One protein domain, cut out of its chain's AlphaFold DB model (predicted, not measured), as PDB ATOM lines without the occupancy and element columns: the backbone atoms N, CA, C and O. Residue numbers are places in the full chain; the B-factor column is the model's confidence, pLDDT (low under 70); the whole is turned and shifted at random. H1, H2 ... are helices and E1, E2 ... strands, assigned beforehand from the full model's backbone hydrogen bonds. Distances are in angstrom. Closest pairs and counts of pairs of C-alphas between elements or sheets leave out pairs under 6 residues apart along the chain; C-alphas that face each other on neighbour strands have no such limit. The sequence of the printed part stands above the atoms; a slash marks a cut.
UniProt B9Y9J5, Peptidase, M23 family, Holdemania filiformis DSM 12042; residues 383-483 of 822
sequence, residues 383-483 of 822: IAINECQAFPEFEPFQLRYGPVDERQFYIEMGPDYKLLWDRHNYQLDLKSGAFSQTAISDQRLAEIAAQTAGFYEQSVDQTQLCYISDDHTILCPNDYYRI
ATOM      1  N   ILE A 383      33.683   8.942  34.353       82.38
ATOM      2  CA  ILE A 383      33.686   7.518  34.682       82.38
ATOM      3  C   ILE A 383      32.243   7.039  34.598       82.38
ATOM      4  O   ILE A 383      31.358   7.661  35.182       82.38
ATOM      5  N   ALA A 384      31.994   5.981  33.828       82.12
ATOM      6  CA  ALA A 384      30.653   5.491  33.549       82.12
ATOM      7  C   ALA A 384      30.541   3.994  33.846       82.12
ATOM      8  O   ALA A 384      31.256   3.175  33.275       82.12
ATOM      9  N   ILE A 385      29.572   3.647  34.683       78.62
ATOM     10  CA  ILE A 385      29.091   2.292  34.926       78.62
ATOM     11  C   ILE A 385      27.761   2.165  34.192       78.62
ATOM     12  O   ILE A 385      26.802   2.864  34.509       78.62
ATOM     13  N   ASN A 386      27.689   1.293  33.190       79.06
ATOM     14  CA  ASN A 386      26.490   1.187  32.353       79.06
ATOM     15  C   ASN A 386      25.330   0.445  33.037       79.06
ATOM     16  O   ASN A 386      24.181   0.802  32.790       79.06
ATOM     17  N   GLU A 387      25.623  -0.530  33.900       78.00
ATOM     18  CA  GLU A 387      24.632  -1.330  34.632       78.00
ATOM     19  C   GLU A 387      25.004  -1.394  36.120       78.00
ATOM     20  O   GLU A 387      25.529  -2.388  36.601       78.00
ATOM     21  N   CYS A 388      24.771  -0.308  36.855       76.12
ATOM     22  CA  CYS A 388      25.074  -0.237  38.280       76.12
ATOM     23  C   CYS A 388      24.034  -1.015  39.099       76.12
ATOM     24  O   CYS A 388      22.855  -0.666  39.100       76.12
ATOM     25  N   GLN A 389      24.495  -2.038  39.814       76.75
ATOM     26  CA  GLN A 389      23.757  -2.895  40.744       76.75
ATOM     27  C   GLN A 389      24.219  -2.724  42.201       76.75
ATOM     28  O   GLN A 389      23.705  -3.394  43.092       76.75
ATOM     29  N   ALA A 390      25.159  -1.806  42.464       71.31
ATOM     30  CA  ALA A 390      25.705  -1.534  43.800       71.31
ATOM     31  C   ALA A 390      24.634  -1.136  44.838       71.31
ATOM     32  O   ALA A 390      24.862  -1.216  46.044       71.31
ATOM     33  N   PHE A 391      23.467  -0.698  44.367       78.94
ATOM     34  CA  PHE A 391      22.368  -0.196  45.177       78.94
ATOM     35  C   PHE A 391      21.134  -1.092  44.965       78.94
ATOM     36  O   PHE A 391      20.375  -0.865  44.019       78.94
ATOM     37  N   PRO A 392      20.936  -2.127  45.803       66.69
ATOM     38  CA  PRO A 392      19.963  -3.200  45.566       66.69
ATOM     39  C   PRO A 392      18.498  -2.739  45.559       66.69
ATOM     40  O   PRO A 392      17.617  -3.478  45.129       66.69
ATOM     41  N   GLU A 393      18.212  -1.533  46.053       71.00
ATOM     42  CA  GLU A 393      16.891  -0.912  45.988       71.00
ATOM     43  C   GLU A 393      16.518  -0.350  44.602       71.00
ATOM     44  O   GLU A 393      15.354  -0.000  44.393       71.00
ATOM     45  N   PHE A 394      17.469  -0.256  43.665       74.00
ATOM     46  CA  PHE A 394      17.230   0.213  42.301       74.00
ATOM     47  C   PHE A 394      17.348  -0.928  41.289       74.00
ATOM     48  O   PHE A 394      18.193  -1.812  41.411       74.00
ATOM     49  N   GLU A 395      16.520  -0.869  40.245       76.62
ATOM     50  CA  GLU A 395      16.795  -1.608  39.010       76.62
ATOM     51  C   GLU A 395      18.131  -1.126  38.415       76.62
ATOM     52  O   GLU A 395      18.451   0.060  38.568       76.62
ATOM     53  N   PRO A 396      18.896  -1.990  37.719       78.62
ATOM     54  CA  PRO A 396      20.188  -1.621  37.151       78.62
ATOM     55  C   PRO A 396      20.114  -0.322  36.341       78.62
ATOM     56  O   PRO A 396      19.288  -0.184  35.434       78.62
ATOM     57  N   PHE A 397      20.981   0.640  36.659       82.81
ATOM     58  CA  PHE A 397      20.958   1.969  36.044       82.81
ATOM     59  C   PHE A 397      22.354   2.446  35.639       82.81
ATOM     60  O   PHE A 397      23.366   2.003  36.175       82.81
ATOM     61  N   GLN A 398      22.425   3.390  34.699       84.75
ATOM     62  CA  GLN A 398      23.703   3.974  34.294       84.75
ATOM     63  C   GLN A 398      24.182   4.994  35.336       84.75
ATOM     64  O   GLN A 398      23.531   6.019  35.519       84.75
ATOM     65  N   LEU A 399      25.323   4.755  35.979       86.62
ATOM     66  CA  LEU A 399      25.963   5.691  36.908       86.62
ATOM     67  C   LEU A 399      27.140   6.382  36.211       86.62
ATOM     68  O   LEU A 399      28.002   5.711  35.650       86.62
ATOM     69  N   ARG A 400      27.200   7.714  36.233       88.19
ATOM     70  CA  ARG A 400      28.333   8.493  35.710       88.19
ATOM     71  C   ARG A 400      28.848   9.460  36.752       88.19
ATOM     72  O   ARG A 400      28.044  10.099  37.410       88.19
ATOM     73  N   TYR A 401      30.153   9.618  36.895       89.56
ATOM     74  CA  TYR A 401      30.695  10.511  37.915       89.56
ATOM     75  C   TYR A 401      32.107  11.005  37.598       89.56
ATOM     76  O   TYR A 401      32.801  10.464  36.736       89.56
ATOM     77  N   GLY A 402      32.528  12.069  38.281       86.25
ATOM     78  CA  GLY A 402      33.884  12.599  38.175       86.25
ATOM     79  C   GLY A 402      34.138  13.846  39.031       86.25
ATOM     80  O   GLY A 402      33.192  14.536  39.430       86.25
ATOM     81  N   PRO A 403      35.414  14.161  39.313       87.75
ATOM     82  CA  PRO A 403      35.791  15.340  40.085       87.75
ATOM     83  C   PRO A 403      35.553  16.625  39.294       87.75
ATOM     84  O   PRO A 403      35.924  16.726  38.132       87.75
ATOM     85  N   VAL A 404      34.981  17.636  39.944       87.69
ATOM     86  CA  VAL A 404      34.828  18.993  39.388       87.69
ATOM     87  C   VAL A 404      36.064  19.840  39.705       87.69
ATOM     88  O   VAL A 404      36.504  20.655  38.898       87.69
ATOM     89  N   ASP A 405      36.587  19.687  40.918       84.31
ATOM     90  CA  ASP A 405      37.827  20.259  41.449       84.31
ATOM     91  C   ASP A 405      38.187  19.528  42.752       84.31
ATOM     92  O   ASP A 405      37.537  18.543  43.089       84.31
ATOM     93  N   GLU A 406      39.190  19.992  43.508       80.38
ATOM     94  CA  GLU A 406      39.619  19.409  44.795       80.38
ATOM     95  C   GLU A 406      38.506  19.310  45.859       80.38
ATOM     96  O   GLU A 406      38.626  18.518  46.789       80.38
ATOM     97  N   ARG A 407      37.403  20.057  45.719       86.19
ATOM     98  CA  ARG A 407      36.312  20.098  46.699       86.19
ATOM     99  C   ARG A 407      35.040  19.420  46.209       86.19
ATOM    100  O   ARG A 407      34.404  18.717  46.986       86.19
ATOM    101  N   GLN A 408      34.648  19.640  44.960       88.38
ATOM    102  CA  GLN A 408      33.342  19.221  44.452       88.38
ATOM    103  C   GLN A 408      33.426  17.990  43.549       88.38
ATOM    104  O   GLN A 408      34.361  17.827  42.762       88.38
ATOM    105  N   PHE A 409      32.408  17.139  43.643       87.81
ATOM    106  CA  PHE A 409      32.297  15.890  42.900       87.81
ATOM    107  C   PHE A 409      30.933  15.790  42.217       87.81
ATOM    108  O   PHE A 409      29.902  16.018  42.849       87.81
ATOM    109  N   TYR A 410      30.915  15.495  40.920       91.62
ATOM    110  CA  TYR A 410      29.696  15.456  40.118       91.62
ATOM    111  C   TYR A 410      29.274  14.015  39.838       91.62
ATOM    112  O   TYR A 410      30.116  13.181  39.508       91.62
ATOM    113  N   ILE A 411      27.976  13.728  39.968       90.19
ATOM    114  CA  ILE A 411      27.407  12.379  39.855       90.19
ATOM    115  C   ILE A 411      26.087  12.432  39.063       90.19
ATOM    116  O   ILE A 411      25.243  13.286  39.315       90.19
ATOM    117  N   GLU A 412      25.877  11.501  38.135       89.12
ATOM    118  CA  GLU A 412      24.641  11.250  37.383       89.12
ATOM    119  C   GLU A 412      24.185   9.815  37.658       89.12
ATOM    120  O   GLU A 412      24.911   8.871  37.356       89.12
ATOM    121  N   MET A 413      22.986   9.635  38.209       84.44
ATOM    122  CA  MET A 413      22.373   8.324  38.416       84.44
ATOM    123  C   MET A 413      21.164   8.181  37.491       84.44
ATOM    124  O   MET A 413      20.098   8.768  37.708       84.44
ATOM    125  N   GLY A 414      21.337   7.383  36.444       77.44
ATOM    126  CA  GLY A 414      20.347   7.189  35.399       77.44
ATOM    127  C   GLY A 414      20.036   8.486  34.637       77.44
ATOM    128  O   GLY A 414      20.813   9.443  34.665       77.44
ATOM    129  N   PRO A 415      18.894   8.543  33.932       69.19
ATOM    130  CA  PRO A 415      18.442   9.769  33.274       69.19
ATOM    131  C   PRO A 415      17.914  10.812  34.269       69.19
ATOM    132  O   PRO A 415      17.761  11.981  33.911       69.19
ATOM    133  N   ASP A 416      17.621  10.378  35.495       69.00
ATOM    134  CA  ASP A 416      16.763  11.106  36.410       69.00
ATOM    135  C   ASP A 416      17.546  11.916  37.430       69.00
ATOM    136  O   ASP A 416      17.183  13.065  37.643       69.00
ATOM    137  N   TYR A 417      18.608  11.385  38.043       78.06
ATOM    138  CA  TYR A 417      19.281  12.076  39.142       78.06
ATOM    139  C   TYR A 417      20.641  12.649  38.743       78.06
ATOM    140  O   TYR A 417      21.475  11.970  38.156       78.06
ATOM    141  N   LYS A 418      20.892  13.901  39.122       86.81
ATOM    142  CA  LYS A 418      22.189  14.578  39.034       86.81
ATOM    143  C   LYS A 418      22.505  15.200  40.381       86.81
ATOM    144  O   LYS A 418      21.673  15.921  40.931       86.81
ATOM    145  N   LEU A 419      23.691  14.943  40.902       88.25
ATOM    146  CA  LEU A 419      24.110  15.321  42.243       88.25
ATOM    147  C   LEU A 419      25.447  16.061  42.178       88.25
ATOM    148  O   LEU A 419      26.315  15.749  41.358       88.25
ATOM    149  N   LEU A 420      25.606  17.039  43.066       88.56
ATOM    150  CA  LEU A 420      26.876  17.690  43.352       88.56
ATOM    151  C   LEU A 420      27.209  17.449  44.820       88.56
ATOM    152  O   LEU A 420      26.443  17.826  45.705       88.56
ATOM    153  N   TRP A 421      28.343  16.812  45.059       89.81
ATOM    154  CA  TRP A 421      28.801  16.401  46.374       89.81
ATOM    155  C   TRP A 421      29.986  17.257  46.826       89.81
ATOM    156  O   TRP A 421      30.940  17.442  46.065       89.81
ATOM    157  N   ASP A 422      29.935  17.777  48.055       86.69
ATOM    158  CA  ASP A 422      31.063  18.438  48.713       86.69
ATOM    159  C   ASP A 422      31.867  17.403  49.498       86.69
ATOM    160  O   ASP A 422      31.440  16.901  50.543       86.69
ATOM    161  N   ARG A 423      33.067  17.122  48.995       79.31
ATOM    162  CA  ARG A 423      33.987  16.133  49.554       79.31
ATOM    163  C   ARG A 423      34.577  16.546  50.895       79.31
ATOM    164  O   ARG A 423      34.969  15.698  51.683       79.31
ATOM    165  N   HIS A 424      34.658  17.847  51.162       79.06
ATOM    166  CA  HIS A 424      35.299  18.363  52.367       79.06
ATOM    167  C   HIS A 424      34.328  18.405  53.546       79.06
ATOM    168  O   HIS A 424      34.694  18.106  54.680       79.06
ATOM    169  N   ASN A 425      33.076  18.778  53.270       79.62
ATOM    170  CA  ASN A 425      32.030  18.871  54.285       79.62
ATOM    171  C   ASN A 425      31.194  17.590  54.413       79.62
ATOM    172  O   ASN A 425      30.351  17.527  55.307       79.62
ATOM    173  N   TYR A 426      31.422  16.594  53.548       75.56
ATOM    174  CA  TYR A 426      30.650  15.350  53.461       75.56
ATOM    175  C   TYR A 426      29.143  15.616  53.346       75.56
ATOM    176  O   TYR A 426      28.328  15.055  54.082       75.56
ATOM    177  N   GLN A 427      28.774  16.538  52.455       83.44
ATOM    178  CA  GLN A 427      27.391  16.974  52.278       83.44
ATOM    179  C   GLN A 427      27.001  17.064  50.807       83.44
ATOM    180  O   GLN A 427      27.799  17.399  49.932       83.44
ATOM    181  N   LEU A 428      25.725  16.779  50.551       79.62
ATOM    182  CA  LEU A 428      25.114  16.949  49.244       79.62
ATOM    183  C   LEU A 428      24.815  18.439  49.031       79.62
ATOM    184  O   LEU A 428      23.879  18.970  49.629       79.62
ATOM    185  N   ASP A 429      25.611  19.094  48.185       76.81
ATOM    186  CA  ASP A 429      25.491  20.524  47.886       76.81
ATOM    187  C   ASP A 429      24.242  20.807  47.047       76.81
ATOM    188  O   ASP A 429      23.465  21.711  47.355       76.81
ATOM    189  N   LEU A 430      24.059  20.047  45.963       75.25
ATOM    190  CA  LEU A 430      22.968  20.237  45.006       75.25
ATOM    191  C   LEU A 430      22.459  18.900  44.482       75.25
ATOM    192  O   LEU A 430      23.209  17.931  44.359       75.25
ATOM    193  N   LYS A 431      21.179  18.870  44.110       75.69
ATOM    194  CA  LYS A 431      20.543  17.710  43.488       75.69
ATOM    195  C   LYS A 431      19.500  18.135  42.461       75.69
ATOM    196  O   LYS A 431      18.840  19.158  42.615       75.69
ATOM    197  N   SER A 432      19.300  17.293  41.464       70.94
ATOM    198  CA  SER A 432      18.214  17.358  40.490       70.94
ATOM    199  C   SER A 432      17.717  15.931  40.260       70.94
ATOM    200  O   SER A 432      18.561  15.071  40.047       70.94
ATOM    201  N   GLY A 433      16.409  15.638  40.352       58.12
ATOM    202  CA  GLY A 433      15.864  14.355  39.870       58.12
ATOM    203  C   GLY A 433      14.389  14.018  40.137       58.12
ATOM    204  O   GLY A 433      13.729  14.768  40.847       58.12
ATOM    205  N   ALA A 434      13.910  12.937  39.480       51.97
ATOM    206  CA  ALA A 434      12.555  12.671  38.931       51.97
ATOM    207  C   ALA A 434      11.381  12.230  39.839       51.97
ATOM    208  O   ALA A 434      11.533  11.714  40.939       51.97
ATOM    209  N   PHE A 435      10.178  12.389  39.260       45.50
ATOM    210  CA  PHE A 435       8.809  12.228  39.780       45.50
ATOM    211  C   PHE A 435       8.254  10.783  39.675       45.50
ATOM    212  O   PHE A 435       7.112  10.584  39.258       45.50
ATOM    213  N   SER A 436       9.029   9.747  40.012       41.16
ATOM    214  CA  SER A 436       8.508   8.365  40.065       41.16
ATOM    215  C   SER A 436       8.260   7.916  41.513       41.16
ATOM    216  O   SER A 436       8.832   8.456  42.454       41.16
ATOM    217  N   GLN A 437       7.314   6.990  41.702       38.56
ATOM    218  CA  GLN A 437       6.524   6.739  42.926       38.56
ATOM    219  C   GLN A 437       7.287   6.332  44.206       38.56
ATOM    220  O   GLN A 437       6.661   6.064  45.232       38.56
ATOM    221  N   THR A 438       8.614   6.347  44.203       47.16
ATOM    222  CA  THR A 438       9.455   6.100  45.375       47.16
ATOM    223  C   THR A 438      10.492   7.212  45.493       47.16
ATOM    224  O   THR A 438      11.610   7.099  44.998       47.16
ATOM    225  N   ALA A 439      10.108   8.317  46.137       58.28
ATOM    226  CA  ALA A 439      11.024   9.412  46.439       58.28
ATOM    227  C   ALA A 439      12.161   8.906  47.342       58.28
ATOM    228  O   ALA A 439      11.918   8.522  48.490       58.28
ATOM    229  N   ILE A 440      13.391   8.918  46.829       68.94
ATOM    230  CA  ILE A 440      14.591   8.636  47.620       68.94
ATOM    231  C   ILE A 440      14.747   9.775  48.632       68.94
ATOM    232  O   ILE A 440      14.617  10.951  48.284       68.94
ATOM    233  N   SER A 441      14.991   9.436  49.897       74.44
ATOM    234  CA  SER A 441      15.221  10.459  50.917       74.44
ATOM    235  C   SER A 441      16.523  11.219  50.652       74.44
ATOM    236  O   SER A 441      17.493  10.657  50.145       74.44
ATOM    237  N   ASP A 442      16.569  12.489  51.047       73.94
ATOM    238  CA  ASP A 442      17.766  13.333  50.925       73.94
ATOM    239  C   ASP A 442      18.975  12.720  51.631       73.94
ATOM    240  O   ASP A 442      20.091  12.793  51.125       73.94
ATOM    241  N   GLN A 443      18.732  12.064  52.766       80.38
ATOM    242  CA  GLN A 443      19.749  11.319  53.496       80.38
ATOM    243  C   GLN A 443      20.302  10.166  52.652       80.38
ATOM    244  O   GLN A 443      21.513  10.022  52.533       80.38
ATOM    245  N   ARG A 444      19.429   9.388  52.004       82.12
ATOM    246  CA  ARG A 444      19.860   8.269  51.164       82.12
ATOM    247  C   ARG A 444      20.594   8.736  49.904       82.12
ATOM    248  O   ARG A 444      21.573   8.116  49.516       82.12
ATOM    249  N   LEU A 445      20.180   9.851  49.297       81.19
ATOM    250  CA  LEU A 445      20.923  10.464  48.187       81.19
ATOM    251  C   LEU A 445      22.313  10.943  48.619       81.19
ATOM    252  O   LEU A 445      23.261  10.796  47.855       81.19
ATOM    253  N   ALA A 446      22.445  11.491  49.830       83.19
ATOM    254  CA  ALA A 446      23.741  11.867  50.386       83.19
ATOM    255  C   ALA A 446      24.630  10.637  50.644       83.19
ATOM    256  O   ALA A 446      25.810  10.669  50.312       83.19
ATOM    257  N   GLU A 447      24.067   9.542  51.162       83.25
ATOM    258  CA  GLU A 447      24.783   8.270  51.332       83.25
ATOM    259  C   GLU A 447      25.272   7.716  49.988       83.25
ATOM    260  O   GLU A 447      26.447   7.395  49.849       83.25
ATOM    261  N   ILE A 448      24.403   7.665  48.974       83.56
ATOM    262  CA  ILE A 448      24.767   7.200  47.630       83.56
ATOM    263  C   ILE A 448      25.832   8.109  47.008       83.56
ATOM    264  O   ILE A 448      26.766   7.619  46.372       83.56
ATOM    265  N   ALA A 449      25.731   9.427  47.206       86.69
ATOM    266  CA  ALA A 449      26.727  10.373  46.722       86.69
ATOM    267  C   ALA A 449      28.094  10.167  47.390       86.69
ATOM    268  O   ALA A 449      29.108  10.152  46.695       86.69
ATOM    269  N   ALA A 450      28.115   9.938  48.705       83.88
ATOM    270  CA  ALA A 450      29.328   9.609  49.446       83.88
ATOM    271  C   ALA A 450      29.948   8.287  48.964       83.88
ATOM    272  O   ALA A 450      31.143   8.237  48.688       83.88
ATOM    273  N   GLN A 451      29.132   7.241  48.787       80.88
ATOM    274  CA  GLN A 451      29.569   5.936  48.271       80.88
ATOM    275  C   GLN A 451      30.122   6.050  46.842       80.88
ATOM    276  O   GLN A 451      31.165   5.488  46.525       80.88
ATOM    277  N   THR A 452      29.472   6.854  45.995       82.38
ATOM    278  CA  THR A 452      29.907   7.088  44.612       82.38
ATOM    279  C   THR A 452      31.199   7.902  44.534       82.38
ATOM    280  O   THR A 452      32.061   7.600  43.713       82.38
ATOM    281  N   ALA A 453      31.366   8.920  45.386       80.88
ATOM    282  CA  ALA A 453      32.640   9.629  45.519       80.88
ATOM    283  C   ALA A 453      33.748   8.678  46.002       80.88
ATOM    284  O   ALA A 453      34.869   8.715  45.497       80.88
ATOM    285  N   GLY A 454      33.393   7.757  46.897       72.31
ATOM    286  CA  GLY A 454      34.253   6.679  47.354       72.31
ATOM    287  C   GLY A 454      34.787   5.780  46.235       72.31
ATOM    288  O   GLY A 454      35.964   5.440  46.288       72.31
ATOM    289  N   PHE A 455      34.002   5.474  45.189       72.94
ATOM    290  CA  PHE A 455      34.492   4.719  44.017       72.94
ATOM    291  C   PHE A 455      35.673   5.402  43.313       72.94
ATOM    292  O   PHE A 455      36.499   4.732  42.706       72.94
ATOM    293  N   TYR A 456      35.736   6.736  43.349       72.56
ATOM    294  CA  TYR A 456      36.822   7.506  42.741       72.56
ATOM    295  C   TYR A 456      38.018   7.686  43.678       72.56
ATOM    296  O   TYR A 456      39.164   7.684  43.239       72.56
ATOM    297  N   GLU A 457      37.753   7.895  44.965       68.12
ATOM    298  CA  GLU A 457      38.786   8.189  45.963       68.12
ATOM    299  C   GLU A 457      39.518   6.939  46.445       68.12
ATOM    300  O   GLU A 457      40.700   7.003  46.790       68.12
ATOM    301  N   GLN A 458      38.829   5.800  46.464       60.16
ATOM    302  CA  GLN A 458      39.409   4.520  46.825       60.16
ATOM    303  C   GLN A 458      39.863   3.809  45.552       60.16
ATOM    304  O   GLN A 458      39.074   3.229  44.812       60.16
ATOM    305  N   SER A 459      41.168   3.842  45.294       46.91
ATOM    306  CA  SER A 459      41.765   2.989  44.272       46.91
ATOM    307  C   SER A 459      41.788   1.554  44.800       46.91
ATOM    308  O   SER A 459      42.700   1.172  45.526       46.91
ATOM    309  N   VAL A 460      40.761   0.770  44.481       46.59
ATOM    310  CA  VAL A 460      40.806  -0.693  44.613       46.59
ATOM    311  C   VAL A 460      41.442  -1.231  43.334       46.59
ATOM    312  O   VAL A 460      40.988  -0.896  42.231       46.59
ATOM    313  N   ASP A 461      42.540  -1.976  43.469       38.62
ATOM    314  CA  ASP A 461      43.357  -2.373  42.321       38.62
ATOM    315  C   ASP A 461      42.529  -3.212  41.325       38.62
ATOM    316  O   ASP A 461      41.649  -3.984  41.700       38.62
ATOM    317  N   GLN A 462      42.768  -2.995  40.031       40.09
ATOM    318  CA  GLN A 462      42.066  -3.583  38.873       40.09
ATOM    319  C   GLN A 462      40.613  -3.180  38.569       40.09
ATOM    320  O   GLN A 462      40.171  -3.471  37.455       40.09
ATOM    321  N   THR A 463      39.869  -2.484  39.440       44.75
ATOM    322  CA  THR A 463      38.483  -2.110  39.080       44.75
ATOM    323  C   THR A 463      38.162  -0.627  39.065       44.75
ATOM    324  O   THR A 463      37.243  -0.315  38.329       44.75
ATOM    325  N   GLN A 464      38.858   0.285  39.769       49.59
ATOM    326  CA  GLN A 464      38.519   1.740  39.864       49.59
ATOM    327  C   GLN A 464      37.030   2.073  40.130       49.59
ATOM    328  O   GLN A 464      36.579   3.206  39.958       49.59
ATOM    329  N   LEU A 465      36.233   1.074  40.485       58.78
ATOM    330  CA  LEU A 465      34.782   1.154  40.431       58.78
ATOM    331  C   LEU A 465      34.143   0.527  41.679       58.78
ATOM    332  O   LEU A 465      32.921   0.467  41.761       58.78
ATOM    333  N   CYS A 466      34.952   0.063  42.637       63.25
ATOM    334  CA  CYS A 466      34.488  -0.521  43.891       63.25
ATOM    335  C   CYS A 466      34.821   0.386  45.087       63.25
ATOM    336  O   CYS A 466      35.850   1.055  45.098       63.25
ATOM    337  N   TYR A 467      33.930   0.415  46.079       63.22
ATOM    338  CA  TYR A 467      34.024   1.220  47.298       63.22
ATOM    339  C   TYR A 467      33.866   0.321  48.518       63.22
ATOM    340  O   TYR A 467      32.946  -0.493  48.581       63.22
ATOM    341  N   ILE A 468      34.747   0.508  49.492       62.22
ATOM    342  CA  ILE A 468      34.717  -0.152  50.790       62.22
ATOM    343  C   ILE A 468      34.100   0.821  51.795       62.22
ATOM    344  O   ILE A 468      34.656   1.890  52.070       62.22
ATOM    345  N   SER A 469      32.941   0.454  52.334       59.22
ATOM    346  CA  SER A 469      32.260   1.210  53.386       59.22
ATOM    347  C   SER A 469      32.824   0.908  54.775       59.22
ATOM    348  O   SER A 469      33.437  -0.134  55.011       59.22
ATOM    349  N   ASP A 470      32.546   1.800  55.731       60.97
ATOM    350  CA  ASP A 470      32.994   1.684  57.129       60.97
ATOM    351  C   ASP A 470      32.530   0.389  57.829       60.97
ATOM    352  O   ASP A 470      33.137  -0.061  58.799       60.97
ATOM    353  N   ASP A 471      31.451  -0.238  57.352       56.59
ATOM    354  CA  ASP A 471      30.936  -1.517  57.855       56.59
ATOM    355  C   ASP A 471      31.546  -2.748  57.156       56.59
ATOM    356  O   ASP A 471      31.051  -3.866  57.340       56.59
ATOM    357  N   HIS A 472      32.640  -2.547  56.413       53.19
ATOM    358  CA  HIS A 472      33.374  -3.556  55.644       53.19
ATOM    359  C   HIS A 472      32.543  -4.185  54.513       53.19
ATOM    360  O   HIS A 472      32.745  -5.344  54.141       53.19
ATOM    361  N   THR A 473      31.585  -3.445  53.961       56.12
ATOM    362  CA  THR A 473      30.844  -3.872  52.772       56.12
ATOM    363  C   THR A 473      31.572  -3.377  51.524       56.12
ATOM    364  O   THR A 473      31.965  -2.214  51.449       56.12
ATOM    365  N   ILE A 474      31.777  -4.259  50.541       57.94
ATOM    366  CA  ILE A 474      32.285  -3.861  49.227       57.94
ATOM    367  C   ILE A 474      31.093  -3.643  48.312       57.94
ATOM    368  O   ILE A 474      30.319  -4.555  48.009       57.94
ATOM    369  N   LEU A 475      30.967  -2.403  47.865       63.47
ATOM    370  CA  LEU A 475      30.054  -2.009  46.813       63.47
ATOM    371  C   LEU A 475      30.844  -2.028  45.515       63.47
ATOM    372  O   LEU A 475      31.737  -1.211  45.335       63.47
ATOM    373  N   CYS A 476      30.541  -2.961  44.621       67.06
ATOM    374  CA  CYS A 476      31.068  -2.959  43.264       67.06
ATOM    375  C   CYS A 476      29.940  -2.648  42.273       67.06
ATOM    376  O   CYS A 476      28.762  -2.835  42.584       67.06
ATOM    377  N   PRO A 477      30.262  -2.216  41.044       60.25
ATOM    378  CA  PRO A 477      29.270  -1.807  40.058       60.25
ATOM    379  C   PRO A 477      28.275  -2.900  39.719       60.25
ATOM    380  O   PRO A 477      27.126  -2.589  39.459       60.25
ATOM    381  N   ASN A 478      28.716  -4.158  39.728       57.03
ATOM    382  CA  ASN A 478      27.928  -5.306  39.292       57.03
ATOM    383  C   ASN A 478      27.684  -6.326  40.411       57.03
ATOM    384  O   ASN A 478      26.948  -7.278  40.190       57.03
ATOM    385  N   ASP A 479      28.300  -6.148  41.582       54.00
ATOM    386  CA  ASP A 479      28.269  -7.126  42.668       54.00
ATOM    387  C   ASP A 479      28.185  -6.432  44.030       54.00
ATOM    388  O   ASP A 479      28.785  -5.379  44.261       54.00
ATOM    389  N   TYR A 480      27.463  -7.067  44.949       45.44
ATOM    390  CA  TYR A 480      27.342  -6.661  46.344       45.44
ATOM    391  C   TYR A 480      27.816  -7.809  47.231       45.44
ATOM    392  O   TYR A 480      27.207  -8.883  47.243       45.44
ATOM    393  N   TYR A 481      28.891  -7.600  47.988       51.81
ATOM    394  CA  TYR A 481      29.379  -8.593  48.940       51.81
ATOM    395  C   TYR A 481      29.982  -7.929  50.170       51.81
ATOM    396  O   TYR A 481      30.539  -6.836  50.138       51.81
ATOM    397  N   ARG A 482      29.841  -8.615  51.301       41.66
ATOM    398  CA  ARG A 482      30.407  -8.180  52.571       41.66
ATOM    399  C   ARG A 482      31.773  -8.824  52.726       41.66
ATOM    400  O   ARG A 482      31.869 -10.044  52.569       41.66
ATOM    401  N   ILE A 483      32.798  -8.037  53.042       43.78
ATOM    402  CA  ILE A 483      34.108  -8.583  53.396       43.78
ATOM    403  C   ILE A 483      33.867  -9.498  54.605       43.78
ATOM    404  O   ILE A 483      33.279  -9.051  55.597       43.78
TER     405      ILE A 483
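This is residues 383 to 483 of the 822 residues of the protein "Peptidase, M23 family" of Holdemania filiformis DSM 12042 (UniProt B9Y9J5). A twisted wall of five antiparallel strands, E1 to E5, has one long helix, H1, laid across one face, making two layers; no named helix covers the other face. A small hairpin of E6 and E7 lies apart from this sheet's strands, after a long stretch without a named element. The printed part has 101 residues with seven named strands and one named helix, in the order E1 E2 E3 E4 E5 H1 E6 E7, and its class is mixed. It is compact, with a radius of gyration of the C-alphas of 12.8 A and spans of 36 by 31 by 24 A.

E1, residues 383 to 388, begins at C-alpha 383 (33.686, 7.518, 34.682). E2, residues 397 to 403, is 20.4 A long; E3, 408 to 413, 16.6 A; E4, 417 to 422, 16.5 A; E5, 427 to 432, 14.9 A. H1, residues 442 to 457, is 22.2 A long. E6 holds residues 473 to 475 and E7 480 to 482, ending at C-alpha 482 (30.407, -8.180, 52.571).

E1 to E5 form a meander, each strand the antiparallel neighbour of the one before, with E1 and E5 at the edges. N 385 and O 399 are 2.8 A apart, N 400 and O 412 2.8 A, N 411 and O 419 3.0 A, and N 420 and O 430 2.9 A, within hydrogen-bond range. H1 is on the sheet at a height of 8.2 A and runs across the strands, at 63 degrees to E2 on the local plane. The closest C-alphas of H1 and E5 are those of Ala 446 and Leu 428, 5.4 A apart. In H1, 11 of 12 O i to N i+4 pairs are within range. In the hairpin E6 and E7, N 474 and O 481 are 2.9 A apart.

The C-alphas of Gln 437 and Asp 461, the two farthest apart, are separated by 37.9 A. The printed part has no cut. The link from H1 to E6 is long. Mean pLDDT of the printed part is 71.4, and 38 printed residues are under 70, among them residues 433 to 440 and residues 457 to 483.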